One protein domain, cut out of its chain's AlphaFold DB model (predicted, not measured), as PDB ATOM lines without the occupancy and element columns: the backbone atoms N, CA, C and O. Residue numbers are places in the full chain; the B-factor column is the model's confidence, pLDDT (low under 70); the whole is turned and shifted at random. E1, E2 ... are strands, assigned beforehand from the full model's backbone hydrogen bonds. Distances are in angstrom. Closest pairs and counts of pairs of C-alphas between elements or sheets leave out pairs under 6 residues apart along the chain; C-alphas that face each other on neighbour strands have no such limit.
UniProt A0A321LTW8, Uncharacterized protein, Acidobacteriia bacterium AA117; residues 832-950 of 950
ATOM      1  N   SER A 832      46.802 -39.038   2.204       85.25
ATOM      2  CA  SER A 832      47.058 -39.161   3.641       85.25
ATOM      3  C   SER A 832      45.994 -38.443   4.473       85.25
ATOM      4  O   SER A 832      45.510 -37.380   4.092       85.25
ATOM      5  N   ILE A 833      45.613 -39.006   5.625       86.62
ATOM      6  CA  ILE A 833      44.737 -38.322   6.591       86.62
ATOM      7  C   ILE A 833      45.608 -37.384   7.432       86.62
ATOM      8  O   ILE A 833      46.419 -37.844   8.235       86.62
ATOM      9  N   THR A 834      45.444 -36.073   7.255       86.38
ATOM     10  CA  THR A 834      46.279 -35.049   7.902       86.38
ATOM     11  C   THR A 834      45.739 -34.583   9.249       86.38
ATOM     12  O   THR A 834      46.510 -34.133  10.095       86.38
ATOM     13  N   ALA A 835      44.434 -34.726   9.492       85.00
ATOM     14  CA  ALA A 835      43.840 -34.514  10.808       85.00
ATOM     15  C   ALA A 835      42.552 -35.329  10.965       85.00
ATOM     16  O   ALA A 835      41.770 -35.441  10.026       85.00
ATOM     17  N   ALA A 836      42.297 -35.838  12.166       88.94
ATOM     18  CA  ALA A 836      41.022 -36.441  12.539       88.94
ATOM     19  C   ALA A 836      40.617 -35.940  13.934       88.94
ATOM     20  O   ALA A 836      41.266 -36.240  14.936       88.94
ATOM     21  N   GLU A 837      39.568 -35.126  14.007       90.31
ATOM     22  CA  GLU A 837      39.067 -34.507  15.233       90.31
ATOM     23  C   GLU A 837      37.661 -35.009  15.567       90.31
ATOM     24  O   GLU A 837      36.769 -34.974  14.723       90.31
ATOM     25  N   TYR A 838      37.429 -35.384  16.825       90.81
ATOM     26  CA  TYR A 838      36.091 -35.690  17.327       90.81
ATOM     27  C   TYR A 838      35.669 -34.718  18.435       90.81
ATOM     28  O   TYR A 838      36.388 -34.509  19.412       90.81
ATOM     29  N   ARG A 839      34.485 -34.113  18.303       90.62
ATOM     30  CA  ARG A 839      33.895 -33.223  19.315       90.62
ATOM     31  C   ARG A 839      32.831 -33.983  20.090       90.62
ATOM     32  O   ARG A 839      31.708 -34.154  19.609       90.62
ATOM     33  N   SER A 840      33.187 -34.407  21.294       83.19
ATOM     34  CA  SER A 840      32.405 -35.310  22.143       83.19
ATOM     35  C   SER A 840      31.014 -34.760  22.477       83.19
ATOM     36  O   SER A 840      30.014 -35.420  22.208       83.19
ATOM     37  N   ASN A 841      30.935 -33.503  22.927       84.12
ATOM     38  CA  ASN A 841      29.678 -32.835  23.297       84.12
ATOM     39  C   ASN A 841      28.721 -32.570  22.121       84.12
ATOM     40  O   ASN A 841      27.561 -32.236  22.341       84.12
ATOM     41  N   LYS A 842      29.201 -32.658  20.874       83.75
ATOM     42  CA  LYS A 842      28.398 -32.422  19.659       83.75
ATOM     43  C   LYS A 842      28.199 -33.682  18.815       83.75
ATOM     44  O   LYS A 842      27.604 -33.572  17.750       83.75
ATOM     45  N   GLN A 843      28.737 -34.825  19.254       88.25
ATOM     46  CA  GLN A 843      28.807 -36.069  18.475       88.25
ATOM     47  C   GLN A 843      29.245 -35.820  17.023       88.25
ATOM     48  O   GLN A 843      28.545 -36.159  16.074       88.25
ATOM     49  N   ARG A 844      30.360 -35.105  16.844       90.00
ATOM     50  CA  ARG A 844      30.766 -34.578  15.534       90.00
ATOM     51  C   ARG A 844      32.176 -35.026  15.175       90.00
ATOM     52  O   ARG A 844      33.106 -34.693  15.910       90.00
ATOM     53  N   LEU A 845      32.329 -35.722  14.050       90.56
ATOM     54  CA  LEU A 845      33.612 -36.164  13.500       90.56
ATOM     55  C   LEU A 845      34.012 -35.266  12.327       90.56
ATOM     56  O   LEU A 845      33.224 -35.037  11.413       90.56
ATOM     57  N   ILE A 846      35.243 -34.767  12.366       90.12
ATOM     58  CA  ILE A 846      35.838 -33.944  11.317       90.12
ATOM     59  C   ILE A 846      37.145 -34.611  10.891       90.12
ATOM     60  O   ILE A 846      38.033 -34.787  11.724       90.12
ATOM     61  N   VAL A 847      37.278 -34.983   9.620       90.38
ATOM     62  CA  VAL A 847      38.508 -35.593   9.092       90.38
ATOM     63  C   VAL A 847      38.977 -34.812   7.878       90.38
ATOM     64  O   VAL A 847      38.199 -34.544   6.966       90.38
ATOM     65  N   ASN A 848      40.265 -34.485   7.871       89.19
ATOM     66  CA  ASN A 848      40.951 -33.835   6.772       89.19
ATOM     67  C   ASN A 848      41.871 -34.847   6.091       89.19
ATOM     68  O   ASN A 848      42.657 -35.535   6.749       89.19
ATOM     69  N   VAL A 849      41.795 -34.898   4.770       86.75
ATOM     70  CA  VAL A 849      42.632 -35.720   3.905       86.75
ATOM     71  C   VAL A 849      43.359 -34.813   2.927       86.75
ATOM     72  O   VAL A 849      42.758 -33.915   2.345       86.75
ATOM     73  N   THR A 850      44.649 -35.059   2.737       84.12
ATOM     74  CA  THR A 850      45.440 -34.433   1.682       84.12
ATOM     75  C   THR A 850      45.744 -35.474   0.613       84.12
ATOM     76  O   THR A 850      46.354 -36.504   0.908       84.12
ATOM     77  N   ASP A 851      45.272 -35.221  -0.606       79.25
ATOM     78  CA  ASP A 851      45.588 -36.025  -1.785       79.25
ATOM     79  C   ASP A 851      46.929 -35.572  -2.362       79.25
ATOM     80  O   ASP A 851      47.111 -34.402  -2.709       79.25
ATOM     81  N   ASN A 852      47.869 -36.510  -2.460       71.88
ATOM     82  CA  ASN A 852      49.217 -36.240  -2.946       71.88
ATOM     83  C   ASN A 852      49.317 -36.402  -4.474       71.88
ATOM     84  O   ASN A 852      50.365 -36.109  -5.045       71.88
ATOM     85  N   THR A 853      48.244 -36.851  -5.131       68.88
ATOM     86  CA  THR A 853      48.190 -37.180  -6.566       68.88
ATOM     87  C   THR A 853      47.481 -36.112  -7.411       68.88
ATOM     88  O   THR A 853      47.544 -36.181  -8.634       68.88
ATOM     89  N   ILE A 854      46.848 -35.115  -6.768       64.00
ATOM     90  CA  ILE A 854      46.098 -33.984  -7.356       64.00
ATOM     91  C   ILE A 854      45.267 -34.407  -8.584       64.00
ATOM     92  O   ILE A 854      45.549 -34.007  -9.714       64.00
ATOM     93  N   ASP A 855      44.210 -35.192  -8.365       68.94
ATOM     94  CA  ASP A 855      43.222 -35.533  -9.400       68.94
ATOM     95  C   ASP A 855      41.816 -35.067  -8.961       68.94
ATOM     96  O   ASP A 855      41.301 -35.523  -7.937       68.94
ATOM     97  N   PRO A 856      41.161 -34.159  -9.716       63.59
ATOM     98  CA  PRO A 856      39.865 -33.593  -9.340       63.59
ATOM     99  C   PRO A 856      38.699 -34.586  -9.461       63.59
ATOM    100  O   PRO A 856      37.589 -34.276  -9.033       63.59
ATOM    101  N   THR A 857      38.915 -35.755 -10.072       73.19
ATOM    102  CA  THR A 857      37.895 -36.801 -10.232       73.19
ATOM    103  C   THR A 857      37.895 -37.811  -9.088       73.19
ATOM    104  O   THR A 857      36.989 -38.646  -9.009       73.19
ATOM    105  N   ILE A 858      38.880 -37.741  -8.185       76.94
ATOM    106  CA  ILE A 858      38.979 -38.649  -7.049       76.94
ATOM    107  C   ILE A 858      37.914 -38.302  -6.009       76.94
ATOM    108  O   ILE A 858      37.939 -37.259  -5.362       76.94
ATOM    109  N   GLN A 859      36.993 -39.236  -5.795       84.12
ATOM    110  CA  GLN A 859      36.135 -39.244  -4.616       84.12
ATOM    111  C   GLN A 859      36.801 -40.052  -3.503       84.12
ATOM    112  O   GLN A 859      37.270 -41.166  -3.754       84.12
ATOM    113  N   ILE A 860      36.837 -39.504  -2.289       86.38
ATOM    114  CA  ILE A 860      37.376 -40.168  -1.097       86.38
ATOM    115  C   ILE A 860      36.222 -40.462  -0.149       86.38
ATOM    116  O   ILE A 860      35.423 -39.580   0.167       86.38
ATOM    117  N   PHE A 861      36.151 -41.707   0.306       89.50
ATOM    118  CA  PHE A 861      35.098 -42.206   1.172       89.50
ATOM    119  C   PHE A 861      35.684 -42.663   2.503       89.50
ATOM    120  O   PHE A 861      36.596 -43.495   2.552       89.50
ATOM    121  N   LEU A 862      35.125 -42.144   3.590       90.12
ATOM    122  CA  LEU A 862      35.351 -42.622   4.942       90.12
ATOM    123  C   LEU A 862      34.899 -44.078   5.009       90.12
ATOM    124  O   LEU A 862      33.779 -44.413   4.636       90.12
ATOM    125  N   GLN A 863      35.796 -44.947   5.440       91.50
ATOM    126  CA  GLN A 863      35.498 -46.359   5.601       91.50
ATOM    127  C   GLN A 863      34.822 -46.596   6.957       91.50
ATOM    128  O   GLN A 863      35.012 -45.797   7.884       91.50
ATOM    129  N   PRO A 864      34.069 -47.700   7.099       90.31
ATOM    130  CA  PRO A 864      33.558 -48.130   8.389       90.31
ATOM    131  C   PRO A 864      34.665 -48.171   9.439       90.31
ATOM    132  O   PRO A 864      35.764 -48.673   9.188       90.31
ATOM    133  N   TYR A 865      34.378 -47.639  10.622       89.50
ATOM    134  CA  TYR A 865      35.354 -47.528  11.698       89.50
ATOM    135  C   TYR A 865      34.849 -48.145  12.991       89.50
ATOM    136  O   TYR A 865      33.651 -48.263  13.238       89.50
ATOM    137  N   ARG A 866      35.781 -48.541  13.858       89.06
ATOM    138  CA  ARG A 866      35.448 -49.079  15.179       89.06
ATOM    139  C   ARG A 866      35.003 -47.957  16.115       89.06
ATOM    140  O   ARG A 866      35.665 -46.927  16.174       89.06
ATOM    141  N   CYS A 867      33.934 -48.169  16.869       87.94
ATOM    142  CA  CYS A 867      33.447 -47.256  17.895       87.94
ATOM    143  C   CYS A 867      34.170 -47.437  19.231       87.94
ATOM    144  O   CYS A 867      34.633 -48.533  19.550       87.94
ATOM    145  N   GLU A 868      34.213 -46.377  20.039       85.94
ATOM    146  CA  GLU A 868      34.750 -46.428  21.403       85.94
ATOM    147  C   GLU A 868      33.847 -47.235  22.343       85.94
ATOM    148  O   GLU A 868      34.334 -48.079  23.090       85.94
ATOM    149  N   ASN A 869      32.534 -46.992  22.289       79.94
ATOM    150  CA  ASN A 869      31.558 -47.588  23.199       79.94
ATOM    151  C   ASN A 869      30.537 -48.448  22.445       79.94
ATOM    152  O   ASN A 869      30.176 -48.161  21.304       79.94
ATOM    153  N   ALA A 870      30.029 -49.475  23.130       79.88
ATOM    154  CA  ALA A 870      28.956 -50.350  22.661       79.88
ATOM    155  C   ALA A 870      27.587 -49.652  22.766       79.88
ATOM    156  O   ALA A 870      26.785 -49.962  23.646       79.88
ATOM    157  N   ALA A 871      27.345 -48.660  21.909       78.06
ATOM    158  CA  ALA A 871      26.099 -47.900  21.880       78.06
ATOM    159  C   ALA A 871      25.624 -47.662  20.442       78.06
ATOM    160  O   ALA A 871      26.433 -47.413  19.547       78.06
ATOM    161  N   ALA A 872      24.304 -47.701  20.235       74.94
ATOM    162  CA  ALA A 872      23.696 -47.323  18.961       74.94
ATOM    163  C   ALA A 872      24.102 -45.876  18.597       74.94
ATOM    164  O   ALA A 872      24.097 -45.018  19.487       74.94
ATOM    165  N   PRO A 873      24.463 -45.582  17.331       80.88
ATOM    166  CA  PRO A 873      24.240 -46.384  16.118       80.88
ATOM    167  C   PRO A 873      25.339 -47.412  15.748       80.88
ATOM    168  O   PRO A 873      25.345 -47.903  14.625       80.88
ATOM    169  N   CYS A 874      26.270 -47.767  16.640       86.19
ATOM    170  CA  CYS A 874      27.284 -48.793  16.353       86.19
ATOM    171  C   CYS A 874      26.714 -50.218  16.414       86.19
ATOM    172  O   CYS A 874      25.945 -50.547  17.319       86.19
ATOM    173  N   VAL A 875      27.153 -51.089  15.501       87.50
ATOM    174  CA  VAL A 875      26.711 -52.489  15.393       87.50
ATOM    175  C   VAL A 875      27.892 -53.429  15.621       87.50
ATOM    176  O   VAL A 875      29.025 -53.142  15.237       87.50
ATOM    177  N   GLN A 876      27.656 -54.559  16.282       86.69
ATOM    178  CA  GLN A 876      28.699 -55.550  16.524       86.69
ATOM    179  C   GLN A 876      28.982 -56.343  15.242       86.69
ATOM    180  O   GLN A 876      28.157 -57.149  14.821       86.69
ATOM    181  N   THR A 877      30.148 -56.135  14.628       83.38
ATOM    182  CA  THR A 877      30.571 -56.876  13.422       83.38
ATOM    183  C   THR A 877      31.494 -58.049  13.729       83.38
ATOM    184  O   THR A 877      31.651 -58.943  12.904       83.38
ATOM    185  N   ALA A 878      32.072 -58.077  14.929       79.12
ATOM    186  CA  ALA A 878      32.762 -59.232  15.490       79.12
ATOM    187  C   ALA A 878      32.651 -59.199  17.028       79.12
ATOM    188  O   ALA A 878      32.413 -58.125  17.591       79.12
ATOM    189  N   PRO A 879      32.827 -60.328  17.743       79.81
ATOM    190  CA  PRO A 879      32.757 -60.354  19.204       79.81
ATOM    191  C   PRO A 879      33.652 -59.274  19.839       79.81
ATOM    192  O   PRO A 879      34.856 -59.229  19.607       79.81
ATOM    193  N   GLY A 880      33.053 -58.358  20.607       77.81
ATOM    194  CA  GLY A 880      33.754 -57.227  21.242       77.81
ATOM    195  C   GLY A 880      34.191 -56.076  20.312       77.81
ATOM    196  O   GLY A 880      34.792 -55.104  20.782       77.81
ATOM    197  N   VAL A 881      33.885 -56.135  19.013       82.50
ATOM    198  CA  VAL A 881      34.183 -55.088  18.023       82.50
ATOM    199  C   VAL A 881      32.879 -54.481  17.524       82.50
ATOM    200  O   VAL A 881      32.118 -55.099  16.782       82.50
ATOM    201  N   TRP A 882      32.636 -53.245  17.941       86.44
ATOM    202  CA  TRP A 882      31.497 -52.448  17.508       86.44
ATOM    203  C   TRP A 882      31.975 -51.508  16.417       86.44
ATOM    204  O   TRP A 882      32.904 -50.738  16.656       86.44
ATOM    205  N   THR A 883      31.402 -51.597  15.225       88.75
ATOM    206  CA  THR A 883      31.740 -50.721  14.103       88.75
ATOM    207  C   THR A 883      30.557 -49.856  13.727       88.75
ATOM    208  O   THR A 883      29.394 -50.196  13.946       88.75
ATOM    209  N   TYR A 884      30.886 -48.695  13.192       89.75
ATOM    210  CA  TYR A 884      29.951 -47.776  12.599       89.75
ATOM    211  C   TYR A 884      30.272 -47.656  11.120       89.75
ATOM    212  O   TYR A 884      31.419 -47.383  10.756       89.75
ATOM    213  N   ASP A 885      29.257 -47.872  10.291       89.88
ATOM    214  CA  ASP A 885      29.330 -47.578   8.871       89.88
ATOM    215  C   ASP A 885      28.832 -46.142   8.638       89.88
ATOM    216  O   ASP A 885      27.658 -45.853   8.886       89.88
ATOM    217  N   PRO A 886      29.711 -45.217   8.216       89.81
ATOM    218  CA  PRO A 886      29.317 -43.846   7.942       89.81
ATOM    219  C   PRO A 886      28.493 -43.693   6.652       89.81
ATOM    220  O   PRO A 886      27.962 -42.604   6.432       89.81
ATOM    221  N   ASP A 887      28.372 -44.720   5.800       89.00
ATOM    222  CA  ASP A 887      27.669 -44.632   4.516       89.00
ATOM    223  C   ASP A 887      26.159 -44.371   4.688       89.00
ATOM    224  O   ASP A 887      25.464 -45.189   5.300       89.00
ATOM    225  N   PRO A 888      25.611 -43.273   4.126       87.44
ATOM    226  CA  PRO A 888      24.175 -42.999   4.146       87.44
ATOM    227  C   PRO A 888      23.300 -44.125   3.591       87.44
ATOM    228  O   PRO A 888      22.183 -44.312   4.072       87.44
ATOM    229  N   ILE A 889      23.789 -44.900   2.616       87.06
ATOM    230  CA  ILE A 889      23.060 -46.049   2.058       87.06
ATOM    231  C   ILE A 889      22.853 -47.130   3.126       87.06
ATOM    232  O   ILE A 889      21.812 -47.785   3.148       87.06
ATOM    233  N   ASN A 890      23.801 -47.258   4.055       84.12
ATOM    234  CA  ASN A 890      23.759 -48.215   5.157       84.12
ATOM    235  C   ASN A 890      23.204 -47.594   6.457       84.12
ATOM    236  O   ASN A 890      23.339 -48.180   7.530       84.12
ATOM    237  N   GLY A 891      22.555 -46.423   6.376       79.25
ATOM    238  CA  GLY A 891      21.956 -45.720   7.518       79.25
ATOM    239  C   GLY A 891      22.922 -44.828   8.310       79.25
ATOM    240  O   GLY A 891      22.562 -44.343   9.384       79.25
ATOM    241  N   GLY A 892      24.139 -44.610   7.801       86.06
ATOM    242  CA  GLY A 892      25.136 -43.704   8.366       86.06
ATOM    243  C   GLY A 892      24.839 -42.220   8.111       86.06
ATOM    244  O   GLY A 892      23.960 -41.855   7.335       86.06
ATOM    245  N   VAL A 893      25.575 -41.326   8.779       86.56
ATOM    246  CA  VAL A 893      25.350 -39.869   8.711       86.56
ATOM    247  C   VAL A 893      26.140 -39.171   7.593       86.56
ATOM    248  O   VAL A 893      25.963 -37.971   7.391       86.56
ATOM    249  N   GLY A 894      27.006 -39.887   6.863       89.50
ATOM    250  CA  GLY A 894      27.809 -39.356   5.757       89.50
ATOM    251  C   GLY A 894      29.217 -39.950   5.699       89.50
ATOM    252  O   GLY A 894      29.942 -39.918   6.691       89.50
ATOM    253  N   ASN A 895      29.634 -40.441   4.526       90.31
ATOM    254  CA  ASN A 895      30.972 -41.004   4.293       90.31
ATOM    255  C   ASN A 895      31.771 -40.313   3.178       90.31
ATOM    256  O   ASN A 895      32.976 -40.521   3.091       90.31
ATOM    257  N   LEU A 896      31.156 -39.493   2.328       90.88
ATOM    258  CA  LEU A 896      31.861 -38.811   1.244       90.88
ATOM    259  C   LEU A 896      32.558 -37.544   1.759       90.88
ATOM    260  O   LEU A 896      31.922 -36.673   2.357       90.88
ATOM    261  N   PHE A 897      33.858 -37.416   1.496       88.44
ATOM    262  CA  PHE A 897      34.592 -36.183   1.768       88.44
ATOM    263  C   PHE A 897      34.226 -35.096   0.746       88.44
ATOM    264  O   PHE A 897      34.019 -35.367  -0.436       88.44
ATOM    265  N   THR A 898      34.168 -33.848   1.204       81.19
ATOM    266  CA  THR A 898      33.774 -32.676   0.410       81.19
ATOM    267  C   THR A 898      34.895 -31.632   0.361       81.19
ATOM    268  O   THR A 898      35.687 -31.510   1.293       81.19
ATOM    269  N   GLY A 899      34.962 -30.869  -0.734       70.56
ATOM    270  CA  GLY A 899      36.069 -29.948  -1.023       70.56
ATOM    271  C   GLY A 899      37.230 -30.656  -1.726       70.56
ATOM    272  O   GLY A 899      37.673 -31.696  -1.270       70.56
ATOM    273  N   GLY A 900      37.679 -30.120  -2.865       65.81
ATOM    274  CA  GLY A 900      38.772 -30.691  -3.674       65.81
ATOM    275  C   GLY A 900      39.654 -29.636  -4.354       65.81
ATOM    276  O   GLY A 900      40.551 -29.962  -5.127       65.81
ATOM    277  N   ALA A 901      39.430 -28.348  -4.071       59.94
ATOM    278  CA  ALA A 901      40.270 -27.277  -4.596       59.94
ATOM    279  C   ALA A 901      41.588 -27.222  -3.802       59.94
ATOM    280  O   ALA A 901      41.591 -26.852  -2.630       59.94
ATOM    281  N   GLY A 902      42.700 -27.602  -4.442       62.84
ATOM    282  CA  GLY A 902      44.044 -27.562  -3.847       62.84
ATOM    283  C   GLY A 902      44.479 -28.826  -3.091       62.84
ATOM    284  O   GLY A 902      45.427 -28.751  -2.317       62.84
ATOM    285  N   GLY A 903      43.811 -29.971  -3.298       72.44
ATOM    286  CA  GLY A 903      44.236 -31.271  -2.749       72.44
ATOM    287  C   GLY A 903      43.847 -31.532  -1.289       72.44
ATOM    288  O   GLY A 903      44.305 -32.514  -0.714       72.44
ATOM    289  N   LEU A 904      43.006 -30.689  -0.682       80.56
ATOM    290  CA  LEU A 904      42.475 -30.881   0.671       80.56
ATOM    291  C   LEU A 904      40.994 -31.275   0.618       80.56
ATOM    292  O   LEU A 904      40.162 -30.501   0.147       80.56
ATOM    293  N   TYR A 905      40.684 -32.443   1.171       86.00
ATOM    294  CA  TYR A 905      39.349 -33.014   1.292       86.00
ATOM    295  C   TYR A 905      38.929 -33.038   2.760       86.00
ATOM    296  O   TYR A 905      39.710 -33.444   3.622       86.00
ATOM    297  N   ILE A 906      37.704 -32.611   3.071       86.88
ATOM    298  CA  ILE A 906      37.199 -32.551   4.447       86.88
ATOM    299  C   ILE A 906      35.845 -33.241   4.531       86.88
ATOM    300  O   ILE A 906      34.929 -32.966   3.754       86.88
ATOM    301  N   ILE A 907      35.691 -34.109   5.519       90.38
ATOM    302  CA  ILE A 907      34.384 -34.587   5.955       90.38
ATOM    303  C   ILE A 907      34.071 -33.986   7.318       90.38
ATOM    304  O   ILE A 907      34.929 -33.942   8.200       90.38
ATOM    305  N   ASP A 908      32.846 -33.500   7.475       89.56
ATOM    306  CA  ASP A 908      32.352 -32.890   8.700       89.56
ATOM    307  C   ASP A 908      30.941 -33.422   8.964       89.56
ATOM    308  O   ASP A 908      29.965 -32.974   8.363       89.56
ATOM    309  N   VAL A 909      30.853 -34.430   9.830       88.00
ATOM    310  CA  VAL A 909      29.619 -35.180  10.072       88.00
ATOM    311  C   VAL A 909      29.175 -35.044  11.518       88.00
ATOM    312  O   VAL A 909      29.940 -35.265  12.458       88.00
ATOM    313  N   VAL A 910      27.914 -34.655  11.697       86.69
ATOM    314  CA  VAL A 910      27.255 -34.462  12.995       86.69
ATOM    315  C   VAL A 910      26.332 -35.652  13.257       86.69
ATOM    316  O   VAL A 910      25.623 -36.089  12.357       86.69
ATOM    317  N   GLY A 911      26.331 -36.168  14.484       83.31
ATOM    318  CA  GLY A 911      25.597 -37.374  14.886       83.31
ATOM    319  C   GLY A 911      26.379 -38.681  14.706       83.31
ATOM    320  O   GLY A 911      25.837 -39.751  14.973       83.31
ATOM    321  N   ALA A 912      27.644 -38.618  14.280       85.12
ATOM    322  CA  ALA A 912      28.499 -39.796  14.160       85.12
ATOM    323  C   ALA A 912      28.934 -40.281  15.559       85.12
ATOM    324  O   ALA A 912      29.314 -39.453  16.395       85.12
ATOM    325  N   PRO A 913      28.917 -41.596  15.845       89.06
ATOM    326  CA  PRO A 913      29.374 -42.114  17.124       89.06
ATOM    327  C   PRO A 913      30.883 -41.936  17.287       89.06
ATOM    328  O   PRO A 913      31.641 -41.910  16.313       89.06
ATOM    329  N   ALA A 914      31.305 -41.875  18.549       87.69
ATOM    330  CA  ALA A 914      32.691 -41.740  18.974       87.69
ATOM    331  C   ALA A 914      33.577 -42.837  18.349       87.69
ATOM    332  O   ALA A 914      33.406 -44.009  18.705       87.69
ATOM    333  N   PRO A 915      34.527 -42.497  17.453       89.69
ATOM    334  CA  PRO A 915      35.491 -43.461  16.934       89.69
ATOM    335  C   PRO A 915      36.390 -43.977  18.052       89.69
ATOM    336  O   PRO A 915      36.676 -43.253  19.006       89.69
ATOM    337  N   ALA A 916      36.869 -45.206  17.917       89.00
ATOM    338  CA  ALA A 916      37.768 -45.825  18.872       89.00
ATOM    339  C   ALA A 916      39.027 -44.967  19.050       89.00
ATOM    340  O   ALA A 916      39.719 -44.628  18.092       89.00
ATOM    341  N   CYS A 917      39.307 -44.602  20.290       86.00
ATOM    342  CA  CYS A 917      40.467 -43.834  20.701       86.00
ATOM    343  C   CYS A 917      41.371 -44.696  21.576       86.00
ATOM    344  O   CYS A 917      42.512 -44.926  21.187       86.00
ATOM    345  N   ASN A 918      40.842 -45.185  22.710       82.44
ATOM    346  CA  ASN A 918      41.573 -45.966  23.716       82.44
ATOM    347  C   ASN A 918      40.841 -47.265  24.123       82.44
ATOM    348  O   ASN A 918      41.392 -48.035  24.906       82.44
ATOM    349  N   LEU A 919      39.631 -47.522  23.599       80.00
ATOM    350  CA  LEU A 919      38.848 -48.756  23.769       80.00
ATOM    351  C   LEU A 919      38.641 -49.170  25.240       80.00
ATOM    352  O   LEU A 919      39.066 -50.245  25.661       80.00
ATOM    353  N   GLY A 920      37.957 -48.320  26.014       71.00
ATOM    354  CA  GLY A 920      37.607 -48.579  27.423       71.00
ATOM    355  C   GLY A 920      38.432 -47.784  28.446       71.00
ATOM    356  O   GLY A 920      38.227 -47.932  29.649       71.00
ATOM    357  N   GLY A 921      39.344 -46.926  27.978       74.00
ATOM    358  CA  GLY A 921      40.040 -45.916  28.784       74.00
ATOM    359  C   GLY A 921      39.312 -44.563  28.819       74.00
ATOM    360  O   GLY A 921      38.202 -44.411  28.316       74.00
ATOM    361  N   THR A 922      39.941 -43.528  29.393       80.50
ATOM    362  CA  THR A 922      39.395 -42.161  29.314       80.50
ATOM    363  C   THR A 922      39.368 -41.698  27.857       80.50
ATOM    364  O   THR A 922      40.409 -41.675  27.195       80.50
ATOM    365  N   TYR A 923      38.196 -41.281  27.377       86.50
ATOM    366  CA  TYR A 923      38.014 -40.793  26.013       86.50
ATOM    367  C   TYR A 923      38.557 -39.364  25.849       86.50
ATOM    368  O   TYR A 923      37.821 -38.379  25.875       86.50
ATOM    369  N   LYS A 924      39.884 -39.252  25.762       82.62
ATOM    370  CA  LYS A 924      40.637 -38.006  25.591       82.62
ATOM    371  C   LYS A 924      41.893 -38.261  24.765       82.62
ATOM    372  O   LYS A 924      42.404 -39.375  24.727       82.62
ATOM    373  N   THR A 925      42.432 -37.208  24.163       81.12
ATOM    374  CA  THR A 925      43.733 -37.269  23.488       81.12
ATOM    375  C   THR A 925      44.890 -37.450  24.468       81.12
ATOM    376  O   THR A 925      44.824 -36.897  25.573       81.12
ATOM    377  N   PRO A 926      45.998 -38.079  24.041       80.25
ATOM    378  CA  PRO A 926      46.211 -38.698  22.724       80.25
ATOM    379  C   PRO A 926      45.520 -40.069  22.588       80.25
ATOM    380  O   PRO A 926      45.404 -40.793  23.573       80.25
ATOM    381  N   CYS A 927      45.069 -40.410  21.375       84.62
ATOM    382  CA  CYS A 927      44.484 -41.718  21.047       84.62
ATOM    383  C   CYS A 927      45.553 -42.685  20.533       84.62
ATOM    384  O   CYS A 927      46.414 -42.278  19.751       84.62
ATOM    385  N   ASN A 928      45.488 -43.957  20.933       83.38
ATOM    386  CA  ASN A 928      46.460 -44.986  20.542       83.38
ATOM    387  C   ASN A 928      45.938 -45.973  19.480       83.38
ATOM    388  O   ASN A 928      46.715 -46.778  18.969       83.38
ATOM    389  N   VAL A 929      44.654 -45.900  19.115       85.25
ATOM    390  CA  VAL A 929      44.041 -46.764  18.099       85.25
ATOM    391  C   VAL A 929      43.878 -46.028  16.768       85.25
ATOM    392  O   VAL A 929      43.238 -44.979  16.698       85.25
ATOM    393  N   VAL A 930      44.404 -46.621  15.689       86.06
ATOM    394  CA  VAL A 930      44.071 -46.233  14.310       86.06
ATOM    395  C   VAL A 930      42.643 -46.682  14.035       86.06
ATOM    396  O   VAL A 930      42.376 -47.867  13.840       86.06
ATOM    397  N   SER A 931      41.714 -45.740  14.093       84.12
ATOM    398  CA  SER A 931      40.286 -46.012  13.947       84.12
ATOM    399  C   SER A 931      39.711 -45.428  12.674       84.12
ATOM    400  O   SER A 931      38.742 -45.968  12.163       84.12
ATOM    401  N   ILE A 932      40.319 -44.388  12.112       90.19
ATOM    402  CA  ILE A 932      39.811 -43.730  10.917       90.19
ATOM    403  C   ILE A 932      40.558 -44.252   9.704       90.19
ATOM    404  O   ILE A 932      41.782 -44.194   9.645       90.19
ATOM    405  N   SER A 933      39.812 -44.745   8.725       89.12
ATOM    406  CA  SER A 933      40.351 -45.100   7.417       89.12
ATOM    407  C   SER A 933      39.518 -44.450   6.332       89.12
ATOM    408  O   SER A 933      38.309 -44.296   6.475       89.12
ATOM    409  N   ALA A 934      40.165 -44.075   5.243       88.38
ATOM    410  CA  ALA A 934      39.522 -43.567   4.050       88.38
ATOM    411  C   ALA A 934      40.056 -44.334   2.840       88.38
ATOM    412  O   ALA A 934      41.214 -44.762   2.817       88.38
ATOM    413  N   ARG A 935      39.194 -44.527   1.844       88.12
ATOM    414  CA  ARG A 935      39.521 -45.169   0.572       88.12
ATOM    415  C   ARG A 935      39.049 -44.284  -0.564       88.12
ATOM    416  O   ARG A 935      37.950 -43.735  -0.500       88.12
ATOM    417  N   SER A 936      39.859 -44.159  -1.601       86.69
ATOM    418  CA  SER A 936      39.474 -43.416  -2.790       86.69
ATOM    419  C   SER A 936      38.799 -44.306  -3.836       86.69
ATOM    420  O   SER A 936      38.997 -45.523  -3.906       86.69
ATOM    421  N   SER A 937      38.055 -43.661  -4.728       81.50
ATOM    422  CA  SER A 937      37.520 -44.235  -5.970       81.50
ATOM    423  C   SER A 937      38.592 -44.767  -6.938       81.50
ATOM    424  O   SER A 937      38.250 -45.463  -7.893       81.50
ATOM    425  N   LYS A 938      39.879 -44.472  -6.704       80.62
ATOM    426  CA  LYS A 938      41.019 -44.929  -7.516       80.62
ATOM    427  C   LYS A 938      41.915 -45.944  -6.792       80.62
ATOM    428  O   LYS A 938      42.947 -46.349  -7.321       80.62
ATOM    429  N   GLY A 939      41.457 -46.455  -5.647       75.38
ATOM    430  CA  GLY A 939      42.027 -47.622  -4.974       75.38
ATOM    431  C   GLY A 939      43.040 -47.309  -3.875       75.38
ATOM    432  O   GLY A 939      43.370 -48.220  -3.118       75.38
ATOM    433  N   GLY A 940      43.475 -46.059  -3.741       81.62
ATOM    434  CA  GLY A 940      44.296 -45.575  -2.642       81.62
ATOM    435  C   GLY A 940      43.589 -45.717  -1.296       81.62
ATOM    436  O   GLY A 940      42.359 -45.646  -1.187       81.62
ATOM    437  N   THR A 941      44.375 -45.917  -0.246       84.06
ATOM    438  CA  THR A 941      43.884 -46.064   1.126       84.06
ATOM    439  C   THR A 941      44.785 -45.309   2.084       84.06
ATOM    440  O   THR A 941      46.006 -45.427   1.991       84.06
ATOM    441  N   ALA A 942      44.193 -44.616   3.051       85.50
ATOM    442  CA  ALA A 942      44.920 -44.009   4.157       85.50
ATOM    443  C   ALA A 942      44.203 -44.283   5.476       85.50
ATOM    444  O   ALA A 942      42.971 -44.278   5.532       85.50
ATOM    445  N   SER A 943      44.974 -44.463   6.543       89.38
ATOM    446  CA  SER A 943      44.449 -44.701   7.886       89.38
ATOM    447  C   SER A 943      45.157 -43.808   8.899       89.38
ATOM    448  O   SER A 943      46.339 -43.508   8.753       89.38
ATOM    449  N   SER A 944      44.435 -43.361   9.924       88.19
ATOM    450  CA  SER A 944      44.960 -42.533  11.008       88.19
ATOM    451  C   SER A 944      44.184 -42.751  12.313       88.19
ATOM    452  O   SER A 944      43.040 -43.213  12.322       88.19
ATOM    453  N   ALA A 945      44.821 -42.443  13.440       87.25
ATOM    454  CA  ALA A 945      44.155 -42.359  14.737       87.25
ATOM    455  C   ALA A 945      43.431 -41.010  14.885       87.25
ATOM    456  O   ALA A 945      43.729 -40.052  14.174       87.25
ATOM    457  N   ILE A 946      42.506 -40.898  15.845       88.88
ATOM    458  CA  ILE A 946      41.925 -39.593  16.197       88.88
ATOM    459  C   ILE A 946      43.025 -38.707  16.789       88.88
ATOM    460  O   ILE A 946      43.546 -38.952  17.876       88.88
ATOM    461  N   THR A 947      43.382 -37.654  16.064       86.12
ATOM    462  CA  THR A 947      44.468 -36.743  16.423       86.12
ATOM    463  C   THR A 947      44.032 -35.693  17.444       86.12
ATOM    464  O   THR A 947      44.881 -35.117  18.123       86.12
ATOM    465  N   ARG A 948      42.723 -35.409  17.576       88.62
ATOM    466  CA  ARG A 948      42.201 -34.426  18.545       88.62
ATOM    467  C   ARG A 948      40.803 -34.778  19.085       88.62
ATOM    468  O   ARG A 948      39.920 -35.106  18.305       88.62
ATOM    469  N   ILE A 949      40.566 -34.636  20.393       87.75
ATOM    470  CA  ILE A 949      39.244 -34.765  21.036       87.75
ATOM    471  C   ILE A 949      38.933 -33.456  21.767       87.75
ATOM    472  O   ILE A 949      39.797 -32.937  22.479       87.75
ATOM    473  N   ARG A 950      37.731 -32.908  21.561       81.56
ATOM    474  CA  ARG A 950      37.238 -31.688  22.226       81.56
ATOM    475  C   ARG A 950      35.888 -31.871  22.908       81.56
ATOM    476  O   ARG A 950      35.115 -32.777  22.505       81.56
TER     477      ARG A 950
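What this domain is: This is residues 832 to 950 of the 950 residues of an uncharacterized protein of Acidobacteriia bacterium AA117 (UniProt A0A321LTW8). With little regular structure, this is a small sandwich, sheets E1 E2 E6 and E3 E7 E8 face to face with strands crossed, and hairpin E4 E5 at one end. The printed part has 119 residues; eight strands, E1 to E8, hold 46: all strand, antiparallel, no named helix. It is compact: radius of gyration of the C-alphas 13.7 A, spans 39 by 29 by 23 A.

Where its parts are: E1, residues 832 to 839, is 21.3 A long from C-alpha (47.058, -39.161, 3.641). E2 is 844 to 851, E3 860 to 862, E4 875 to 878, E5 881 to 884, E6 904 to 910, E7 930 to 936. E8, 941 to 945, ends at C-alpha (44.155, -42.359, 14.737).

How they stand to each other: In hairpin E1 and E2, N 837 and O 846, 2.8 A, are within hydrogen-bond range. The closest C-alphas of E1 and E8, 832 and 942, are 5.3 A apart.

The domain as a whole: The printed part has no cut; links E3 to E4, E5 to E6 and E6 to E7 are long. pLDDT is under 70 at 853 to 856 and 900 to 902.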